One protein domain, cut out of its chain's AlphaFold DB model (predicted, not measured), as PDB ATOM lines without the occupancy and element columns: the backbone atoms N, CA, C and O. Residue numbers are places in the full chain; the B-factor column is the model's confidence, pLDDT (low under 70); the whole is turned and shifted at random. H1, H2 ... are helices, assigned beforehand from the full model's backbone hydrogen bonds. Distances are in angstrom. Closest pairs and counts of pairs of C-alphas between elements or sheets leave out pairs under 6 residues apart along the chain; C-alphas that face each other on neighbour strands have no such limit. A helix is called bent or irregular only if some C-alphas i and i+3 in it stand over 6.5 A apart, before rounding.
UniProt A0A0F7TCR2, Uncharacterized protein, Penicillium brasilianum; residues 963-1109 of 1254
ATOM      1  N   THR A 963      19.608 -48.350 -17.739       85.38
ATOM      2  CA  THR A 963      20.204 -48.266 -16.386       85.38
ATOM      3  C   THR A 963      19.514 -47.215 -15.510       85.38
ATOM      4  O   THR A 963      19.277 -47.450 -14.328       85.38
ATOM      5  N   PHE A 964      19.165 -46.057 -16.085       84.19
ATOM      6  CA  PHE A 964      18.480 -44.996 -15.348       84.19
ATOM      7  C   PHE A 964      17.053 -45.411 -14.972       84.19
ATOM      8  O   PHE A 964      16.685 -45.255 -13.809       84.19
ATOM      9  N   ASN A 965      16.304 -46.015 -15.903       89.12
ATOM     10  CA  ASN A 965      14.927 -46.460 -15.670       89.12
ATOM     11  C   ASN A 965      14.872 -47.513 -14.554       89.12
ATOM     12  O   ASN A 965      14.131 -47.332 -13.590       89.12
ATOM     13  N   TRP A 966      15.699 -48.564 -14.652       89.81
ATOM     14  CA  TRP A 966      15.812 -49.606 -13.627       89.81
ATOM     15  C   TRP A 966      16.232 -49.016 -12.278       89.81
ATOM     16  O   TRP A 966      15.648 -49.348 -11.250       89.81
ATOM     17  N   SER A 967      17.182 -48.069 -12.269       90.00
ATOM     18  CA  SER A 967      17.591 -47.408 -11.027       90.00
ATOM     19  C   SER A 967      16.447 -46.620 -10.382       90.00
ATOM     20  O   SER A 967      16.322 -46.665  -9.162       90.00
ATOM     21  N   THR A 968      15.588 -45.956 -11.170       89.75
ATOM     22  CA  THR A 968      14.398 -45.263 -10.651       89.75
ATOM     23  C   THR A 968      13.286 -46.218 -10.234       89.75
ATOM     24  O   THR A 968      12.671 -45.970  -9.208       89.75
ATOM     25  N   TYR A 969      13.054 -47.306 -10.972       91.50
ATOM     26  CA  TYR A 969      12.070 -48.336 -10.626       91.50
ATOM     27  C   TYR A 969      12.377 -48.929  -9.246       91.50
ATOM     28  O   TYR A 969      11.567 -48.813  -8.330       91.50
ATOM     29  N   VAL A 970      13.609 -49.419  -9.055       91.56
ATOM     30  CA  VAL A 970      14.076 -49.955  -7.767       91.56
ATOM     31  C   VAL A 970      14.029 -48.894  -6.661       91.56
ATOM     32  O   VAL A 970      13.589 -49.197  -5.560       91.56
ATOM     33  N   GLN A 971      14.439 -47.645  -6.927       91.12
ATOM     34  CA  GLN A 971      14.391 -46.572  -5.919       91.12
ATOM     35  C   GLN A 971      12.963 -46.254  -5.454       91.12
ATOM     36  O   GLN A 971      12.771 -46.044  -4.262       91.12
ATOM     37  N   MET A 972      11.985 -46.202  -6.365       91.00
ATOM     38  CA  MET A 972      10.598 -45.855  -6.024       91.00
ATOM     39  C   MET A 972       9.846 -47.015  -5.361       91.00
ATOM     40  O   MET A 972       9.097 -46.786  -4.413       91.00
ATOM     41  N   LEU A 973      10.079 -48.258  -5.789       89.12
ATOM     42  CA  LEU A 973       9.507 -49.425  -5.112       89.12
ATOM     43  C   LEU A 973      10.128 -49.641  -3.721       89.12
ATOM     44  O   LEU A 973       9.406 -49.889  -2.762       89.12
ATOM     45  N   ALA A 974      11.438 -49.418  -3.555       88.44
ATOM     46  CA  ALA A 974      12.103 -49.467  -2.246       88.44
ATOM     47  C   ALA A 974      11.675 -48.341  -1.275       88.44
ATOM     48  O   ALA A 974      11.995 -48.405  -0.083       88.44
ATOM     49  N   THR A 975      10.957 -47.312  -1.743       87.38
ATOM     50  CA  THR A 975      10.286 -46.318  -0.880       87.38
ATOM     51  C   THR A 975       8.842 -46.665  -0.525       87.38
ATOM     52  O   THR A 975       8.275 -45.962   0.300       87.38
ATOM     53  N   SER A 976       8.257 -47.722  -1.098       86.88
ATOM     54  CA  SER A 976       6.907 -48.171  -0.738       86.88
ATOM     55  C   SER A 976       6.846 -48.683   0.706       86.88
ATOM     56  O   SER A 976       7.843 -49.164   1.262       86.88
ATOM     57  N   ASP A 977       5.650 -48.605   1.287       81.00
ATOM     58  CA  ASP A 977       5.295 -49.228   2.566       81.00
ATOM     59  C   ASP A 977       4.793 -50.674   2.390       81.00
ATOM     60  O   ASP A 977       4.647 -51.412   3.365       81.00
ATOM     61  N   ARG A 978       4.517 -51.106   1.148       84.94
ATOM     62  CA  ARG A 978       4.059 -52.469   0.844       84.94
ATOM     63  C   ARG A 978       5.242 -53.420   0.684       84.94
ATOM     64  O   ARG A 978       6.124 -53.191  -0.142       84.94
ATOM     65  N   PHE A 979       5.218 -54.535   1.413       84.12
ATOM     66  CA  PHE A 979       6.280 -55.543   1.360       84.12
ATOM     67  C   PHE A 979       6.450 -56.172  -0.038       84.12
ATOM     68  O   PHE A 979       7.581 -56.361  -0.475       84.12
ATOM     69  N   SER A 980       5.354 -56.402  -0.773       85.81
ATOM     70  CA  SER A 980       5.354 -56.905  -2.163       85.81
ATOM     71  C   SER A 980       6.213 -56.068  -3.113       85.81
ATOM     72  O   SER A 980       6.928 -56.594  -3.963       85.81
ATOM     73  N   ASP A 981       6.157 -54.749  -2.955       87.19
ATOM     74  CA  ASP A 981       6.842 -53.798  -3.825       87.19
ATOM     75  C   ASP A 981       8.346 -53.817  -3.530       87.19
ATOM     76  O   ASP A 981       9.177 -53.766  -4.437       87.19
ATOM     77  N   VAL A 982       8.702 -53.937  -2.245       87.94
ATOM     78  CA  VAL A 982      10.090 -54.085  -1.796       87.94
ATOM     79  C   VAL A 982      10.661 -55.429  -2.253       87.94
ATOM     80  O   VAL A 982      11.783 -55.462  -2.754       87.94
ATOM     81  N   GLU A 983       9.895 -56.516  -2.157       89.62
ATOM     82  CA  GLU A 983      10.274 -57.839  -2.664       89.62
ATOM     83  C   GLU A 983      10.669 -57.777  -4.150       89.62
ATOM     84  O   GLU A 983      11.760 -58.212  -4.532       89.62
ATOM     85  N   GLU A 984       9.828 -57.149  -4.975       89.44
ATOM     86  CA  GLU A 984      10.081 -56.979  -6.406       89.44
ATOM     87  C   GLU A 984      11.264 -56.036  -6.685       89.44
ATOM     88  O   GLU A 984      12.063 -56.287  -7.590       89.44
ATOM     89  N   ALA A 985      11.462 -54.991  -5.870       91.19
ATOM     90  CA  ALA A 985      12.634 -54.117  -5.959       91.19
ATOM     91  C   ALA A 985      13.951 -54.875  -5.705       91.19
ATOM     92  O   ALA A 985      14.943 -54.649  -6.407       91.19
ATOM     93  N   PHE A 986      13.961 -55.782  -4.722       92.31
ATOM     94  CA  PHE A 986      15.107 -56.630  -4.396       92.31
ATOM     95  C   PHE A 986      15.359 -57.692  -5.473       92.31
ATOM     96  O   PHE A 986      16.494 -57.816  -5.938       92.31
ATOM     97  N   ARG A 987      14.310 -58.381  -5.946       93.44
ATOM     98  CA  ARG A 987      14.373 -59.330  -7.075       93.44
ATOM     99  C   ARG A 987      14.943 -58.667  -8.333       93.44
ATOM    100  O   ARG A 987      15.912 -59.157  -8.914       93.44
ATOM    101  N   ALA A 988      14.396 -57.514  -8.722       89.75
ATOM    102  CA  ALA A 988      14.858 -56.766  -9.886       89.75
ATOM    103  C   ALA A 988      16.329 -56.340  -9.749       89.75
ATOM    104  O   ALA A 988      17.087 -56.429 -10.718       89.75
ATOM    105  N   PHE A 989      16.771 -55.904  -8.563       91.69
ATOM    106  CA  PHE A 989      18.157 -55.479  -8.352       91.69
ATOM    107  C   PHE A 989      19.161 -56.647  -8.380       91.69
ATOM    108  O   PHE A 989      20.211 -56.524  -9.022       91.69
ATOM    109  N   GLU A 990      18.825 -57.782  -7.754       92.50
ATOM    110  CA  GLU A 990      19.643 -59.004  -7.749       92.50
ATOM    111  C   GLU A 990      19.907 -59.496  -9.184       92.50
ATOM    112  O   GLU A 990      21.053 -59.762  -9.548       92.50
ATOM    113  N   HIS A 991      18.876 -59.541 -10.034       89.19
ATOM    114  CA  HIS A 991      19.018 -60.001 -11.419       89.19
ATOM    115  C   HIS A 991      19.676 -58.973 -12.356       89.19
ATOM    116  O   HIS A 991      20.470 -59.359 -13.215       89.19
ATOM    117  N   THR A 992      19.365 -57.676 -12.232       86.44
ATOM    118  CA  THR A 992      19.792 -56.669 -13.230       86.44
ATOM    119  C   THR A 992      21.115 -55.971 -12.914       86.44
ATOM    120  O   THR A 992      21.807 -55.546 -13.843       86.44
ATOM    121  N   PHE A 993      21.482 -55.822 -11.636       89.50
ATOM    122  CA  PHE A 993      22.592 -54.952 -11.229       89.50
ATOM    123  C   PHE A 993      23.744 -55.665 -10.518       89.50
ATOM    124  O   PHE A 993      24.896 -55.278 -10.737       89.50
ATOM    125  N   ILE A 994      23.477 -56.693  -9.706       88.88
ATOM    126  CA  ILE A 994      24.531 -57.440  -8.995       88.88
ATOM    127  C   ILE A 994      25.583 -58.070  -9.928       88.88
ATOM    128  O   ILE A 994      26.765 -57.953  -9.596       88.88
ATOM    129  N   PRO A 995      25.247 -58.646 -11.106       88.00
ATOM    130  CA  PRO A 995      26.256 -59.206 -12.015       88.00
ATOM    131  C   PRO A 995      27.346 -58.209 -12.444       88.00
ATOM    132  O   PRO A 995      28.464 -58.614 -12.743       88.00
ATOM    133  N   ASN A 996      27.039 -56.905 -12.434       86.12
ATOM    134  CA  ASN A 996      27.937 -55.829 -12.857       86.12
ATOM    135  C   ASN A 996      28.403 -54.936 -11.684       86.12
ATOM    136  O   ASN A 996      28.730 -53.757 -11.882       86.12
ATOM    137  N   PHE A 997      28.407 -55.458 -10.452       86.00
ATOM    138  CA  PHE A 997      28.811 -54.708  -9.261       86.00
ATOM    139  C   PHE A 997      30.341 -54.474  -9.212       86.00
ATOM    140  O   PHE A 997      31.108 -55.431  -9.261       86.00
ATOM    141  N   PRO A 998      30.826 -53.216  -9.108       76.75
ATOM    142  CA  PRO A 998      32.245 -52.901  -9.291       76.75
ATOM    143  C   PRO A 998      33.113 -52.917  -8.020       76.75
ATOM    144  O   PRO A 998      34.284 -52.585  -8.150       76.75
ATOM    145  N   ASP A 999      32.581 -53.232  -6.834       84.31
ATOM    146  CA  ASP A 999      33.081 -52.918  -5.470       84.31
ATOM    147  C   ASP A 999      32.645 -51.550  -4.915       84.31
ATOM    148  O   ASP A 999      32.668 -50.524  -5.603       84.31
ATOM    149  N   TRP A1000      32.402 -51.499  -3.599       84.44
ATOM    150  CA  TRP A1000      32.039 -50.287  -2.849       84.44
ATOM    151  C   TRP A1000      32.989 -49.099  -3.041       84.44
ATOM    152  O   TRP A1000      32.528 -47.981  -3.271       84.44
ATOM    153  N   LYS A1001      34.313 -49.316  -2.999       80.94
ATOM    154  CA  LYS A1001      35.314 -48.238  -3.162       80.94
ATOM    155  C   LYS A1001      35.225 -47.567  -4.540       80.94
ATOM    156  O   LYS A1001      35.399 -46.356  -4.656       80.94
ATOM    157  N   ARG A1002      34.938 -48.350  -5.587       80.75
ATOM    158  CA  ARG A1002      34.797 -47.872  -6.971       80.75
ATOM    159  C   ARG A1002      33.422 -47.241  -7.192       80.75
ATOM    160  O   ARG A1002      33.349 -46.147  -7.746       80.75
ATOM    161  N   LEU A1003      32.359 -47.857  -6.666       81.88
ATOM    162  CA  LEU A1003      30.998 -47.317  -6.694       81.88
ATOM    163  C   LEU A1003      30.918 -45.937  -6.008       81.88
ATOM    164  O   LEU A1003      30.325 -45.012  -6.561       81.88
ATOM    165  N   GLN A1004      31.593 -45.768  -4.862       77.69
ATOM    166  CA  GLN A1004      31.746 -44.488  -4.158       77.69
ATOM    167  C   GLN A1004      32.478 -43.438  -5.009       77.69
ATOM    168  O   GLN A1004      32.056 -42.284  -5.074       77.69
ATOM    169  N   ALA A1005      33.555 -43.828  -5.698       76.50
ATOM    170  CA  ALA A1005      34.277 -42.957  -6.627       76.50
ATOM    171  C   ALA A1005      33.473 -42.623  -7.908       76.50
ATOM    172  O   ALA A1005      33.951 -41.883  -8.769       76.50
ATOM    173  N   GLY A1006      32.256 -43.162  -8.060       76.94
ATOM    174  CA  GLY A1006      31.437 -43.032  -9.264       76.94
ATOM    175  C   GLY A1006      31.985 -43.813 -10.461       76.94
ATOM    176  O   GLY A1006      31.564 -43.560 -11.590       76.94
ATOM    177  N   GLN A1007      32.923 -44.734 -10.222       83.12
ATOM    178  CA  GLN A1007      33.492 -45.614 -11.234       83.12
ATOM    179  C   GLN A1007      32.549 -46.798 -11.496       83.12
ATOM    180  O   GLN A1007      31.834 -47.257 -10.605       83.12
ATOM    181  N   GLY A1008      32.536 -47.286 -12.732       82.38
ATOM    182  CA  GLY A1008      31.839 -48.513 -13.126       82.38
ATOM    183  C   GLY A1008      32.803 -49.542 -13.698       82.38
ATOM    184  O   GLY A1008      33.912 -49.185 -14.102       82.38
ATOM    185  N   LEU A1009      32.374 -50.803 -13.782       84.50
ATOM    186  CA  LEU A1009      33.071 -51.796 -14.602       84.50
ATOM    187  C   LEU A1009      33.132 -51.313 -16.057       84.50
ATOM    188  O   LEU A1009      32.224 -50.619 -16.531       84.50
ATOM    189  N   LYS A1010      34.214 -51.655 -16.754       82.44
ATOM    190  CA  LYS A1010      34.355 -51.413 -18.187       82.44
ATOM    191  C   LYS A1010      33.657 -52.557 -18.951       82.44
ATOM    192  O   LYS A1010      34.110 -53.688 -18.817       82.44
ATOM    193  N   PRO A1011      32.604 -52.287 -19.748       80.50
ATOM    194  CA  PRO A1011      32.038 -53.287 -20.646       80.50
ATOM    195  C   PRO A1011      33.050 -53.747 -21.702       80.50
ATOM    196  O   PRO A1011      33.999 -53.031 -22.048       80.50
ATOM    197  N   GLU A1012      32.799 -54.920 -22.272       74.31
ATOM    198  CA  GLU A1012      33.511 -55.395 -23.455       74.31
ATOM    199  C   GLU A1012      33.277 -54.463 -24.654       74.31
ATOM    200  O   GLU A1012      32.282 -53.742 -24.733       74.31
ATOM    201  N   GLY A1013      34.245 -54.403 -25.571       72.19
ATOM    202  CA  GLY A1013      34.181 -53.532 -26.749       72.19
ATOM    203  C   GLY A1013      34.375 -52.028 -26.497       72.19
ATOM    204  O   GLY A1013      34.471 -51.279 -27.465       72.19
ATOM    205  N   VAL A1014      34.486 -51.552 -25.246       81.56
ATOM    206  CA  VAL A1014      34.670 -50.112 -24.971       81.56
ATOM    207  C   VAL A1014      36.084 -49.625 -25.349       81.56
ATOM    208  O   VAL A1014      37.072 -50.119 -24.783       81.56
ATOM    209  N   PRO A1015      36.217 -48.608 -26.227       79.81
ATOM    210  CA  PRO A1015      37.502 -48.001 -26.572       79.81
ATOM    211  C   PRO A1015      38.292 -47.515 -25.350       79.81
ATOM    212  O   PRO A1015      37.761 -46.831 -24.475       79.81
ATOM    213  N   PHE A1016      39.595 -47.810 -25.295       75.69
ATOM    214  CA  PHE A1016      40.484 -47.304 -24.233       75.69
ATOM    215  C   PHE A1016      40.522 -45.765 -24.192       75.69
ATOM    216  O   PHE A1016      40.546 -45.150 -23.127       75.69
ATOM    217  N   THR A1017      40.437 -45.136 -25.361       76.94
ATOM    218  CA  THR A1017      40.466 -43.683 -25.577       76.94
ATOM    219  C   THR A1017      39.328 -42.920 -24.895       76.94
ATOM    220  O   THR A1017      39.491 -41.738 -24.606       76.94
ATOM    221  N   ILE A1018      38.229 -43.583 -24.521       81.69
ATOM    222  CA  ILE A1018      37.149 -42.989 -23.714       81.69
ATOM    223  C   ILE A1018      37.626 -42.573 -22.312       81.69
ATOM    224  O   ILE A1018      37.053 -41.651 -21.731       81.69
ATOM    225  N   GLN A1019      38.688 -43.180 -21.765       75.31
ATOM    226  CA  GLN A1019      39.291 -42.729 -20.500       75.31
ATOM    227  C   GLN A1019      39.933 -41.330 -20.623       75.31
ATOM    228  O   GLN A1019      40.077 -40.631 -19.625       75.31
ATOM    229  N   GLN A1020      40.247 -40.861 -21.840       75.38
ATOM    230  CA  GLN A1020      40.748 -39.497 -22.078       75.38
ATOM    231  C   GLN A1020      39.657 -38.412 -21.956       75.38
ATOM    232  O   GLN A1020      39.969 -37.230 -22.049       75.38
ATOM    233  N   LEU A1021      38.387 -38.791 -21.744       77.38
ATOM    234  CA  LEU A1021      37.300 -37.856 -21.417       77.38
ATOM    235  C   LEU A1021      37.322 -37.393 -19.949       77.38
ATOM    236  O   LEU A1021      36.553 -36.502 -19.581       77.38
ATOM    237  N   GLU A1022      38.137 -38.022 -19.103       79.31
ATOM    238  CA  GLU A1022      38.283 -37.652 -17.698       79.31
ATOM    239  C   GLU A1022      39.201 -36.432 -17.536       79.31
ATOM    240  O   GLU A1022      40.082 -36.179 -18.356       79.31
ATOM    241  N   ASP A1023      38.989 -35.647 -16.474       69.94
ATOM    242  CA  ASP A1023      39.820 -34.471 -16.201       69.94
ATOM    243  C   ASP A1023      41.275 -34.920 -15.954       69.94
ATOM    244  O   ASP A1023      41.514 -35.634 -14.975       69.94
ATOM    245  N   PRO A1024      42.262 -34.478 -16.766       62.69
ATOM    246  CA  PRO A1024      43.659 -34.919 -16.675       62.69
ATOM    247  C   PRO A1024      44.352 -34.562 -15.347       62.69
ATOM    248  O   PRO A1024      45.506 -34.934 -15.127       62.69
ATOM    249  N   ARG A1025      43.679 -33.823 -14.456       58.34
ATOM    250  CA  ARG A1025      44.114 -33.560 -13.076       58.34
ATOM    251  C   ARG A1025      43.860 -34.727 -12.119       58.34
ATOM    252  O   ARG A1025      44.483 -34.770 -11.059       58.34
ATOM    253  N   HIS A1026      42.959 -35.644 -12.463       64.69
ATOM    254  CA  HIS A1026      42.645 -36.827 -11.668       64.69
ATOM    255  C   HIS A1026      43.476 -38.027 -12.143       64.69
ATOM    256  O   HIS A1026      43.890 -38.099 -13.300       64.69
ATOM    257  N   PHE A1027      43.755 -38.974 -11.243       58.97
ATOM    258  CA  PHE A1027      44.403 -40.223 -11.645       58.97
ATOM    259  C   PHE A1027      43.451 -41.025 -12.545       58.97
ATOM    260  O   PHE A1027      42.286 -41.173 -12.168       58.97
ATOM    261  N   PRO A1028      43.923 -41.555 -13.690       64.00
ATOM    262  CA  PRO A1028      43.084 -42.371 -14.556       64.00
ATOM    263  C   PRO A1028      42.609 -43.627 -13.809       64.00
ATOM    264  O   PRO A1028      43.342 -44.146 -12.955       64.00
ATOM    265  N   PRO A1029      41.400 -44.128 -14.111       67.75
ATOM    266  CA  PRO A1029      40.883 -45.347 -13.505       67.75
ATOM    267  C   PRO A1029      41.787 -46.549 -13.828       67.75
ATOM    268  O   PRO A1029      42.424 -46.579 -14.886       67.75
ATOM    269  N   PRO A1030      41.863 -47.556 -12.938       70.06
ATOM    270  CA  PRO A1030      42.621 -48.773 -13.204       70.06
ATOM    271  C   PRO A1030      42.108 -49.508 -14.451       70.06
ATOM    272  O   PRO A1030      40.942 -49.400 -14.837       70.06
ATOM    273  N   SER A1031      42.986 -50.293 -15.077       63.91
ATOM    274  CA  SER A1031      42.646 -51.116 -16.238       63.91
ATOM    275  C   SER A1031      41.508 -52.085 -15.895       63.91
ATOM    276  O   SER A1031      41.710 -53.014 -15.117       63.91
ATOM    277  N   GLY A1032      40.315 -51.840 -16.445       72.50
ATOM    278  CA  GLY A1032      39.094 -52.599 -16.138       72.50
ATOM    279  C   GLY A1032      37.930 -51.754 -15.607       72.50
ATOM    280  O   GLY A1032      36.804 -52.244 -15.574       72.50
ATOM    281  N   THR A1033      38.147 -50.480 -15.254       80.00
ATOM    282  CA  THR A1033      37.056 -49.565 -14.868       80.00
ATOM    283  C   THR A1033      36.965 -48.310 -15.744       80.00
ATOM    284  O   THR A1033      37.898 -47.916 -16.451       80.00
ATOM    285  N   LEU A1034      35.782 -47.695 -15.719       82.12
ATOM    286  CA  LEU A1034      35.476 -46.392 -16.308       82.12
ATOM    287  C   LEU A1034      35.219 -45.387 -15.185       82.12
ATOM    288  O   LEU A1034      34.415 -45.667 -14.294       82.12
ATOM    289  N   GLY A1035      35.843 -44.211 -15.233       81.75
ATOM    290  CA  GLY A1035      35.531 -43.118 -14.321       81.75
ATOM    291  C   GLY A1035      34.236 -42.392 -14.669       81.75
ATOM    292  O   GLY A1035      33.556 -42.678 -15.657       81.75
ATOM    293  N   LYS A1036      33.865 -41.434 -13.817       82.12
ATOM    294  CA  LYS A1036      32.524 -40.826 -13.788       82.12
ATOM    295  C   LYS A1036      32.103 -40.178 -15.116       82.12
ATOM    296  O   LYS A1036      30.955 -40.331 -15.533       82.12
ATOM    297  N   ALA A1037      33.014 -39.460 -15.779       80.25
ATOM    298  CA  ALA A1037      32.740 -38.805 -17.062       80.25
ATOM    299  C   ALA A1037      32.572 -39.835 -18.191       80.25
ATOM    300  O   ALA A1037      31.576 -39.802 -18.914       80.25
ATOM    301  N   SER A1038      33.496 -40.790 -18.275       82.50
ATOM    302  CA  SER A1038      33.502 -41.889 -19.241       82.50
ATOM    303  C   SER A1038      32.285 -42.811 -19.107       82.50
ATOM    304  O   SER A1038      31.635 -43.101 -20.108       82.50
ATOM    305  N   LYS A1039      31.908 -43.194 -17.877       84.31
ATOM    306  CA  LYS A1039      30.678 -43.945 -17.563       84.31
ATOM    307  C   LYS A1039      29.430 -43.196 -18.029       84.31
ATOM    308  O   LYS A1039      28.598 -43.765 -18.729       84.31
ATOM    309  N   SER A1040      29.313 -41.915 -17.669       82.38
ATOM    310  CA  SER A1040      28.183 -41.072 -18.077       82.38
ATOM    311  C   SER A1040      28.088 -40.972 -19.601       82.38
ATOM    312  O   SER A1040      27.030 -41.222 -20.173       82.38
ATOM    313  N   TYR A1041      29.204 -40.701 -20.283       82.06
ATOM    314  CA  TYR A1041      29.243 -40.627 -21.740       82.06
ATOM    315  C   TYR A1041      28.838 -41.952 -22.399       82.06
ATOM    316  O   TYR A1041      27.930 -41.957 -23.227       82.06
ATOM    317  N   TRP A1042      29.421 -43.077 -21.970       82.94
ATOM    318  CA  TRP A1042      29.102 -44.394 -22.527       82.94
ATOM    319  C   TRP A1042      27.641 -44.795 -22.304       82.94
ATOM    320  O   TRP A1042      26.997 -45.264 -23.235       82.94
ATOM    321  N   SER A1043      27.071 -44.513 -21.126       81.38
ATOM    322  CA  SER A1043      25.656 -44.797 -20.837       81.38
ATOM    323  C   SER A1043      24.664 -44.044 -21.737       81.38
ATOM    324  O   SER A1043      23.524 -44.474 -21.869       81.38
ATOM    325  N   ASN A1044      25.085 -42.951 -22.389       78.12
ATOM    326  CA  ASN A1044      24.272 -42.247 -23.387       78.12
ATOM    327  C   ASN A1044      24.395 -42.849 -24.802       78.12
ATOM    328  O   ASN A1044      23.539 -42.578 -25.640       78.12
ATOM    329  N   ILE A1045      25.449 -43.626 -25.078       75.88
ATOM    330  CA  ILE A1045      25.698 -44.285 -26.371       75.88
ATOM    331  C   ILE A1045      25.132 -45.709 -26.346       75.88
ATOM    332  O   ILE A1045      24.367 -46.088 -27.229       75.88
ATOM    333  N   GLU A1046      25.462 -46.481 -25.308       77.56
ATOM    334  CA  GLU A1046      24.985 -47.848 -25.091       77.56
ATOM    335  C   GLU A1046      24.330 -47.990 -23.701       77.56
ATOM    336  O   GLU A1046      24.918 -48.549 -22.774       77.56
ATOM    337  N   PRO A1047      23.075 -47.527 -23.531       78.06
ATOM    338  CA  PRO A1047      22.335 -47.613 -22.261       78.06
ATOM    339  C   PRO A1047      21.921 -49.041 -21.847       78.06
ATOM    340  O   PRO A1047      21.233 -49.206 -20.838       78.06
ATOM    341  N   GLY A1048      22.304 -50.062 -22.625       77.75
ATOM    342  CA  GLY A1048      21.986 -51.470 -22.373       77.75
ATOM    343  C   GLY A1048      22.912 -52.177 -21.378       77.75
ATOM    344  O   GLY A1048      22.545 -53.240 -20.891       77.75
ATOM    345  N   PHE A1049      24.081 -51.611 -21.053       82.88
ATOM    346  CA  PHE A1049      24.966 -52.183 -20.034       82.88
ATOM    347  C   PHE A1049      24.557 -51.702 -18.637       82.88
ATOM    348  O   PHE A1049      24.888 -50.584 -18.235       82.88
ATOM    349  N   MET A1050      23.821 -52.540 -17.903       85.62
ATOM    350  CA  MET A1050      23.286 -52.190 -16.584       85.62
ATOM    351  C   MET A1050      24.392 -52.073 -15.542       85.62
ATOM    352  O   MET A1050      25.168 -53.001 -15.349       85.62
ATOM    353  N   GLN A1051      24.458 -50.934 -14.849       81.94
ATOM    354  CA  GLN A1051      25.407 -50.722 -13.756       81.94
ATOM    355  C   GLN A1051      24.701 -50.209 -12.500       81.94
ATOM    356  O   GLN A1051      23.963 -49.223 -12.601       81.94
ATOM    357  N   PRO A1052      24.976 -50.780 -11.312       85.44
ATOM    358  CA  PRO A1052      24.410 -50.276 -10.070       85.44
ATOM    359  C   PRO A1052      24.790 -48.811  -9.833       85.44
ATOM    360  O   PRO A1052      25.838 -48.310 -10.271       85.44
ATOM    361  N   THR A1053      23.924 -48.118  -9.095       85.56
ATOM    362  CA  THR A1053      24.202 -46.780  -8.572       85.56
ATOM    363  C   THR A1053      24.273 -46.832  -7.054       85.56
ATOM    364  O   THR A1053      23.484 -47.521  -6.410       85.56
ATOM    365  N   TYR A1054      25.203 -46.068  -6.480       87.44
ATOM    366  CA  TYR A1054      25.315 -45.901  -5.031       87.44
ATOM    367  C   TYR A1054      23.981 -45.475  -4.392       87.44
ATOM    368  O   TYR A1054      23.594 -46.008  -3.359       87.44
ATOM    369  N   VAL A1055      23.244 -44.572  -5.049       87.25
ATOM    370  CA  VAL A1055      21.947 -44.078  -4.566       87.25
ATOM    371  C   VAL A1055      20.930 -45.218  -4.448       87.25
ATOM    372  O   VAL A1055      20.329 -45.359  -3.390       87.25
ATOM    373  N   SER A1056      20.786 -46.081  -5.464       89.19
ATOM    374  CA  SER A1056      19.875 -47.240  -5.392       89.19
ATOM    375  C   SER A1056      20.197 -48.174  -4.220       89.19
ATOM    376  O   SER A1056      19.277 -48.611  -3.537       89.19
ATOM    377  N   MET A1057      21.481 -48.421  -3.931       89.94
ATOM    378  CA  MET A1057      21.877 -49.239  -2.774       89.94
ATOM    379  C   MET A1057      21.490 -48.602  -1.432       89.94
ATOM    380  O   MET A1057      21.116 -49.319  -0.510       89.94
ATOM    381  N   VAL A1058      21.561 -47.271  -1.303       90.25
ATOM    382  CA  VAL A1058      21.142 -46.568  -0.074       90.25
ATOM    383  C   VAL A1058      19.624 -46.641   0.120       90.25
ATOM    384  O   VAL A1058      19.178 -46.829   1.247       90.25
ATOM    385  N   TYR A1059      18.830 -46.562  -0.954       91.06
ATOM    386  CA  TYR A1059      17.375 -46.764  -0.875       91.06
ATOM    387  C   TYR A1059      17.001 -48.199  -0.471       91.06
ATOM    388  O   TYR A1059      16.154 -48.377   0.399       91.06
ATOM    389  N   LEU A1060      17.669 -49.214  -1.031       91.31
ATOM    390  CA  LEU A1060      17.471 -50.615  -0.634       91.31
ATOM    391  C   LEU A1060      17.885 -50.866   0.825       91.31
ATOM    392  O   LEU A1060      17.156 -51.518   1.566       91.31
ATOM    393  N   ALA A1061      19.008 -50.297   1.273       90.69
ATOM    394  CA  ALA A1061      19.415 -50.366   2.676       90.69
ATOM    395  C   ALA A1061      18.387 -49.703   3.612       90.69
ATOM    396  O   ALA A1061      18.089 -50.251   4.666       90.69
ATOM    397  N   ALA A1062      17.789 -48.578   3.202       90.19
ATOM    398  CA  ALA A1062      16.746 -47.909   3.977       90.19
ATOM    399  C   ALA A1062      15.438 -48.717   4.019       90.19
ATOM    400  O   ALA A1062      14.691 -48.615   4.986       90.19
ATOM    401  N   ALA A1063      15.140 -49.520   2.992       89.00
ATOM    402  CA  ALA A1063      14.024 -50.467   3.025       89.00
ATOM    403  C   ALA A1063      14.280 -51.610   4.022       89.00
ATOM    404  O   ALA A1063      13.395 -51.940   4.806       89.00
ATOM    405  N   VAL A1064      15.502 -52.154   4.052       89.50
ATOM    406  CA  VAL A1064      15.904 -53.187   5.027       89.50
ATOM    407  C   VAL A1064      15.851 -52.662   6.460       89.50
ATOM    408  O   VAL A1064      15.377 -53.385   7.329       89.50
ATOM    409  N   ASP A1065      16.273 -51.419   6.711       87.44
ATOM    410  CA  ASP A1065      16.198 -50.805   8.046       87.44
ATOM    411  C   ASP A1065      14.734 -50.648   8.505       87.44
ATOM    412  O   ASP A1065      14.372 -51.132   9.575       87.44
ATOM    413  N   ARG A1066      13.842 -50.120   7.644       86.81
ATOM    414  CA  ARG A1066      12.398 -50.031   7.953       86.81
ATOM    415  C   ARG A1066      11.767 -51.399   8.233       86.81
ATOM    416  O   ARG A1066      10.992 -51.539   9.176       86.81
ATOM    417  N   ILE A1067      12.092 -52.419   7.435       84.62
ATOM    418  CA  ILE A1067      11.564 -53.779   7.631       84.62
ATOM    419  C   ILE A1067      12.163 -54.419   8.888       84.62
ATOM    420  O   ILE A1067      11.473 -55.153   9.592       84.62
ATOM    421  N   ARG A1068      13.413 -54.102   9.241       84.12
ATOM    422  CA  ARG A1068      14.019 -54.519  10.507       84.12
ATOM    423  C   ARG A1068      13.279 -53.923  11.701       84.12
ATOM    424  O   ARG A1068      12.935 -54.685  12.602       84.12
ATOM    425  N   ASP A1069      12.968 -52.632  11.681       82.50
ATOM    426  CA  ASP A1069      12.188 -51.980  12.741       82.50
ATOM    427  C   ASP A1069      10.786 -52.601  12.877       82.50
ATOM    428  O   ASP A1069      10.343 -52.920  13.981       82.50
ATOM    429  N   LEU A1070      10.113 -52.885  11.755       79.00
ATOM    430  CA  LEU A1070       8.828 -53.597  11.745       79.00
ATOM    431  C   LEU A1070       8.945 -55.055  12.229       79.00
ATOM    432  O   LEU A1070       8.035 -55.560  12.890       79.00
ATOM    433  N   SER A1071      10.065 -55.731  11.956       76.38
ATOM    434  CA  SER A1071      10.294 -57.127  12.354       76.38
ATOM    435  C   SER A1071      10.402 -57.321  13.869       76.38
ATOM    436  O   SER A1071      10.022 -58.380  14.368       76.38
ATOM    437  N   ILE A1072      10.838 -56.287  14.602       75.50
ATOM    438  CA  ILE A1072      10.855 -56.260  16.074       75.50
ATOM    439  C   ILE A1072       9.422 -56.354  16.633       75.50
ATOM    440  O   ILE A1072       9.217 -56.906  17.711       75.50
ATOM    441  N   LEU A1073       8.428 -55.863  15.882       69.31
ATOM    442  CA  LEU A1073       7.015 -55.841  16.272       69.31
ATOM    443  C   LEU A1073       6.197 -57.011  15.693       69.31
ATOM    444  O   LEU A1073       5.254 -57.466  16.333       69.31
ATOM    445  N   LYS A1074       6.525 -57.487  14.481       65.44
ATOM    446  CA  LYS A1074       5.720 -58.472  13.721       65.44
ATOM    447  C   LYS A1074       6.365 -59.856  13.547       65.44
ATOM    448  O   LYS A1074       5.712 -60.778  13.058       65.44
ATOM    449  N   GLY A1075       7.625 -60.021  13.951       64.81
ATOM    450  CA  GLY A1075       8.411 -61.242  13.760       64.81
ATOM    451  C   GLY A1075       9.120 -61.295  12.399       64.81
ATOM    452  O   GLY A1075       8.572 -60.925  11.366       64.81
ATOM    453  N   GLY A1076      10.360 -61.795  12.386       77.81
ATOM    454  CA  GLY A1076      11.314 -61.687  11.266       77.81
ATOM    455  C   GLY A1076      11.023 -62.447   9.963       77.81
ATOM    456  O   GLY A1076      11.954 -62.648   9.186       77.81
ATOM    457  N   LYS A1077       9.781 -62.869   9.692       81.69
ATOM    458  CA  LYS A1077       9.421 -63.629   8.477       81.69
ATOM    459  C   LYS A1077       9.750 -62.859   7.190       81.69
ATOM    460  O   LYS A1077      10.350 -63.424   6.280       81.69
ATOM    461  N   GLU A1078       9.436 -61.565   7.171       81.44
ATOM    462  CA  GLU A1078       9.688 -60.640   6.055       81.44
ATOM    463  C   GLU A1078      11.193 -60.524   5.717       81.44
ATOM    464  O   GLU A1078      11.586 -60.576   4.551       81.44
ATOM    465  N   LEU A1079      12.070 -60.462   6.730       82.69
ATOM    466  CA  LEU A1079      13.529 -60.436   6.528       82.69
ATOM    467  C   LEU A1079      14.073 -61.756   5.963       82.69
ATOM    468  O   LEU A1079      14.963 -61.736   5.114       82.69
ATOM    469  N   VAL A1080      13.546 -62.898   6.417       84.44
ATOM    470  CA  VAL A1080      13.950 -64.223   5.914       84.44
ATOM    471  C   VAL A1080      13.530 -64.400   4.452       84.44
ATOM    472  O   VAL A1080      14.319 -64.901   3.652       84.44
ATOM    473  N   GLN A1081      12.332 -63.934   4.082       85.62
ATOM    474  CA  GLN A1081      11.855 -63.928   2.695       85.62
ATOM    475  C   GLN A1081      12.713 -63.028   1.793       85.62
ATOM    476  O   GLN A1081      13.129 -63.454   0.719       85.62
ATOM    477  N   LEU A1082      13.072 -61.817   2.234       85.94
ATOM    478  CA  LEU A1082      13.999 -60.976   1.468       85.94
ATOM    479  C   LEU A1082      15.378 -61.634   1.300       85.94
ATOM    480  O   LEU A1082      15.959 -61.572   0.215       85.94
ATOM    481  N   HIS A1083      15.891 -62.301   2.341       86.62
ATOM    482  CA  HIS A1083      17.176 -62.998   2.271       86.62
ATOM    483  C   HIS A1083      17.172 -64.179   1.291       86.62
ATOM    484  O   HIS A1083      18.175 -64.387   0.610       86.62
ATOM    485  N   SER A1084      16.064 -64.919   1.170       89.19
ATOM    486  CA  SER A1084      15.959 -66.009   0.191       89.19
ATOM    487  C   SER A1084      15.857 -65.513  -1.258       89.19
ATOM    488  O   SER A1084      16.296 -66.216  -2.165       89.19
ATOM    489  N   ILE A1085      15.324 -64.307  -1.480       88.81
ATOM    490  CA  ILE A1085      15.084 -63.741  -2.818       88.81
ATOM    491  C   ILE A1085      16.299 -62.981  -3.365       88.81
ATOM    492  O   ILE A1085      16.608 -63.100  -4.549       88.81
ATOM    493  N   ALA A1086      17.000 -62.212  -2.526       89.62
ATOM    494  CA  ALA A1086      18.127 -61.371  -2.950       89.62
ATOM    495  C   ALA A1086      19.360 -61.510  -2.027       89.62
ATOM    496  O   ALA A1086      19.814 -60.527  -1.417       89.62
ATOM    497  N   PRO A1087      19.925 -62.728  -1.894       90.81
ATOM    498  CA  PRO A1087      20.975 -63.018  -0.922       90.81
ATOM    499  C   PRO A1087      22.259 -62.215  -1.166       90.81
ATOM    500  O   PRO A1087      22.880 -61.758  -0.202       90.81
ATOM    501  N   LYS A1088      22.668 -61.990  -2.427       88.69
ATOM    502  CA  LYS A1088      23.911 -61.255  -2.730       88.69
ATOM    503  C   LYS A1088      23.729 -59.755  -2.523       88.69
ATOM    504  O   LYS A1088      24.620 -59.111  -1.975       88.69
ATOM    505  N   THR A1089      22.572 -59.204  -2.888       90.00
ATOM    506  CA  THR A1089      22.218 -57.800  -2.631       90.00
ATOM    507  C   THR A1089      22.248 -57.497  -1.137       90.00
ATOM    508  O   THR A1089      22.850 -56.505  -0.730       90.00
ATOM    509  N   ILE A1090      21.675 -58.369  -0.303       89.31
ATOM    510  CA  ILE A1090      21.678 -58.197   1.156       89.31
ATOM    511  C   ILE A1090      23.087 -58.368   1.739       89.31
ATOM    512  O   ILE A1090      23.492 -57.564   2.581       89.31
ATOM    513  N   ALA A1091      23.876 -59.330   1.248       89.31
ATOM    514  CA  ALA A1091      25.279 -59.475   1.640       89.31
ATOM    515  C   ALA A1091      26.118 -58.226   1.299       89.31
ATOM    516  O   ALA A1091      26.932 -57.789   2.114       89.31
ATOM    517  N   GLU A1092      25.901 -57.608   0.134       89.31
ATOM    518  CA  GLU A1092      26.584 -56.368  -0.247       89.31
ATOM    519  C   GLU A1092      26.079 -55.141   0.517       89.31
ATOM    520  O   GLU A1092      26.894 -54.304   0.900       89.31
ATOM    521  N   ILE A1093      24.780 -55.041   0.823       88.44
ATOM    522  CA  ILE A1093      24.241 -54.010   1.729       88.44
ATOM    523  C   ILE A1093      24.878 -54.130   3.121       88.44
ATOM    524  O   ILE A1093      25.308 -53.121   3.676       88.44
ATOM    525  N   GLY A1094      25.041 -55.348   3.651       85.69
ATOM    526  CA  GLY A1094      25.747 -55.592   4.915       85.69
ATOM    527  C   GLY A1094      27.226 -55.175   4.901       85.69
ATOM    528  O   GLY A1094      27.800 -54.896   5.952       85.69
ATOM    529  N   ARG A1095      27.841 -55.071   3.714       88.50
ATOM    530  CA  ARG A1095      29.215 -54.580   3.495       88.50
ATOM    531  C   ARG A1095      29.290 -53.066   3.233       88.50
ATOM    532  O   ARG A1095      30.383 -52.551   2.985       88.50
ATOM    533  N   MET A1096      28.167 -52.340   3.275       87.94
ATOM    534  CA  MET A1096      28.118 -50.908   2.960       87.94
ATOM    535  C   MET A1096      28.977 -50.079   3.941       87.94
ATOM    536  O   MET A1096      28.748 -50.109   5.151       87.94
ATOM    537  N   PRO A1097      29.935 -49.264   3.454       86.69
ATOM    538  CA  PRO A1097      30.742 -48.415   4.320       86.69
ATOM    539  C   PRO A1097      29.945 -47.221   4.867       86.69
ATOM    540  O   PRO A1097      29.143 -46.596   4.166       86.69
ATOM    541  N   TYR A1098      30.246 -46.835   6.111       82.69
ATOM    542  CA  TYR A1098      29.735 -45.609   6.722       82.69
ATOM    543  C   TYR A1098      30.335 -44.368   6.036       82.69
ATOM    544  O   TYR A1098      31.527 -44.085   6.159       82.69
ATOM    545  N   LEU A1099      29.501 -43.586   5.349       79.25
ATOM    546  CA  LEU A1099      29.869 -42.336   4.681       79.25
ATOM    547  C   LEU A1099      29.088 -41.151   5.261       79.25
ATOM    548  O   LEU A1099      27.880 -41.224   5.464       79.25
ATOM    549  N   ARG A1100      29.756 -40.020   5.522       72.62
ATOM    550  CA  ARG A1100      29.106 -38.776   5.986       72.62
ATOM    551  C   ARG A1100      28.558 -37.958   4.807       72.62
ATOM    552  O   ARG A1100      29.025 -36.850   4.562       72.62
ATOM    553  N   ASP A1101      27.600 -38.512   4.072       78.88
ATOM    554  CA  ASP A1101      26.941 -37.853   2.940       78.88
ATOM    555  C   ASP A1101      25.466 -37.497   3.227       78.88
ATOM    556  O   ASP A1101      24.917 -37.826   4.283       78.88
ATOM    557  N   LYS A1102      24.823 -36.785   2.287       78.31
ATOM    558  CA  LYS A1102      23.409 -36.381   2.397       78.31
ATOM    559  C   LYS A1102      22.466 -37.587   2.303       78.31
ATOM    560  O   LYS A1102      21.480 -37.625   3.027       78.31
ATOM    561  N   PHE A1103      22.784 -38.583   1.472       80.62
ATOM    562  CA  PHE A1103      21.905 -39.731   1.228       80.62
ATOM    563  C   PHE A1103      21.832 -40.681   2.429       80.62
ATOM    564  O   PHE A1103      20.740 -40.873   2.952       80.62
ATOM    565  N   GLN A1104      22.956 -41.205   2.937       85.44
ATOM    566  CA  GLN A1104      22.930 -42.013   4.166       85.44
ATOM    567  C   GLN A1104      22.554 -41.155   5.383       85.44
ATOM    568  O   GLN A1104      21.942 -41.651   6.322       85.44
ATOM    569  N   GLY A1105      22.907 -39.863   5.387       81.25
ATOM    570  CA  GLY A1105      22.530 -38.929   6.448       81.25
ATOM    571  C   GLY A1105      21.016 -38.779   6.630       81.25
ATOM    572  O   GLY A1105      20.548 -38.818   7.764       81.25
ATOM    573  N   VAL A1106      20.270 -38.628   5.533       79.19
ATOM    574  CA  VAL A1106      18.805 -38.483   5.559       79.19
ATOM    575  C   VAL A1106      18.114 -39.849   5.651       79.19
ATOM    576  O   VAL A1106      17.280 -40.031   6.531       79.19
ATOM    577  N   LEU A1107      18.475 -40.814   4.793       81.56
ATOM    578  CA  LEU A1107      17.715 -42.064   4.623       81.56
ATOM    579  C   LEU A1107      18.041 -43.169   5.642       81.56
ATOM    580  O   LEU A1107      17.160 -43.965   5.932       81.56
ATOM    581  N   LEU A1108      19.273 -43.234   6.167       84.31
ATOM    582  CA  LEU A1108      19.725 -44.301   7.090       84.31
ATOM    583  C   LEU A1108      20.030 -43.800   8.510       84.31
ATOM    584  O   LEU A1108      20.554 -44.537   9.340       84.31
ATOM    585  N   ARG A1109      19.883 -42.494   8.763       80.81
ATOM    586  CA  ARG A1109      20.313 -41.860  10.027       80.81
ATOM    587  C   ARG A1109      19.388 -40.746  10.503       80.81
ATOM    588  O   ARG A1109      19.783 -39.981  11.382       80.81
TER     589      ARG A1109
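AT A GLANCE: This is residues 963 to 1109 of the 1254 residues of an uncharacterized protein of Penicillium brasilianum (UniProt A0A0F7TCR2). The long helix H6 is the core of a helical body in which H1, H7 and H9 pack on it, H2 packs on H1 and H7, and H8 packs on H2 about perpendicular to it. At one end of the long axis, past the short helix H3, comes a smaller lobe rich in loops that holds H4, H5 and the long unnamed stretch of residues 1022 to 1035. H1, H2 and H6 form a bundle that goes up and down, each helix running against the one before it in the chain. The printed part has 147 residues with nine named helices, H1 to H9 in order along the chain, and no named strand, and its class is all helix. It is compact, with a radius of gyration of the C-alphas of 16.5 A, yet elongated in outline, with spans of 54 by 30 by 21 A.

IN THESE COORDINATES: H6, the longest helix, has residues 1054 to 1074 and measures 29.9 A from C-alpha 1054 at (25.315, -45.901, -5.031) to C-alpha 1074 at (5.720, -58.472, 13.721). H1 has residues 963 to 973 and a length of 15.6 A, and C-alpha 963 is at (20.204, -48.266, -16.386). H2, residues 979 to 992, is 19.9 A long. H7 has residues 1077 to 1085, 12.6 A, and H8 residues 1087 to 1094, 10.6 A. H9, residues 1102 to 1107, measures 8.3 A and ends with C-alpha 1107 at (17.715, -42.064, 4.623). H3 has residues 1000 to 1004, 6.0 A. H4, residues 1016 to 1021, 10.4 A, is neither bent nor irregular, but only just: C-alphas 1016 and 1019 are 6.0 A apart. H5 has residues 1036 to 1045, 14.7 A.

HOW THE PARTS SIT: H6 is the hub and touches four other helices. It touches H1 with residues 1056 to 1060 alone, at a shallow tilt of 19 degrees, the same way; the closest C-alphas are those of Gln 971 and Ser 1056, 5.5 A apart. H6 and H7 are a hairpin, opposite ways at a shallow tilt of 34.8 degrees, only just short of steep, and the closest C-alphas, of Ile 1067 and Leu 1079, are 7.0 A apart. H9 touches H6 at a shallow tilt of 26 degrees, the same way, with C-alphas 1062 and 1107 closest at 6.0 A. H8 only just touches H6, with 3 pairs of C-alphas within 8 A, the closest those of Ala 1061 and Ile 1093 at 6.1 A. H2 is close to H6 but not clearly touching, with the C-alphas of Val 982 and Ala 1063 closest at 7.2 A. H1 and H2 are a hairpin at a shallow tilt of 21 degrees, with C-alphas 970 and 985 closest at 4.8 A. H2 touches H7, C-alphas 987 and 1085 being closest at 6.2 A, and touches H8 with residues 986 to 990 alone, C-alphas 990 and 1089 being closest at 5.9 A. H3 touches no helix but is near H6, the C-alphas of Leu 1003 and Tyr 1054 being closest at 6.1 A. H4 touches H5 at a steep tilt of 67 degrees, only just short of about perpendicular, and the closest C-alphas, of Ile 1018 and Ser 1038, are 5.9 A apart. H5 is close to H1 but not clearly touching, with C-alphas 963 and 1043 closest at 7.8 A. Residues 1008 to 1009 pair antiparallel with residues 1033 to 1034. Every O i to N i+4 pair is within hydrogen-bond range in H1, H2, H3, H7, H8 and H9; H5 has 5 of 6, H6 16 of 17, and H4 0 of 2, with 3 of 3 O i to N i+3 pairs within range.

THE WHOLE: The two C-alphas farthest apart, those of Thr 1017 and Leu 1073, are 54.9 A apart. The printed part has no cut. The links from H3 to H4 and from H4 to H5 are long, with 11 and 14 residues. The mean pLDDT of the printed part is 82.7, and it is under 70 at residues 1023 to 1029, residue 1031 and residues 1073 to 1075, of which 1073 and 1074 belong to H6.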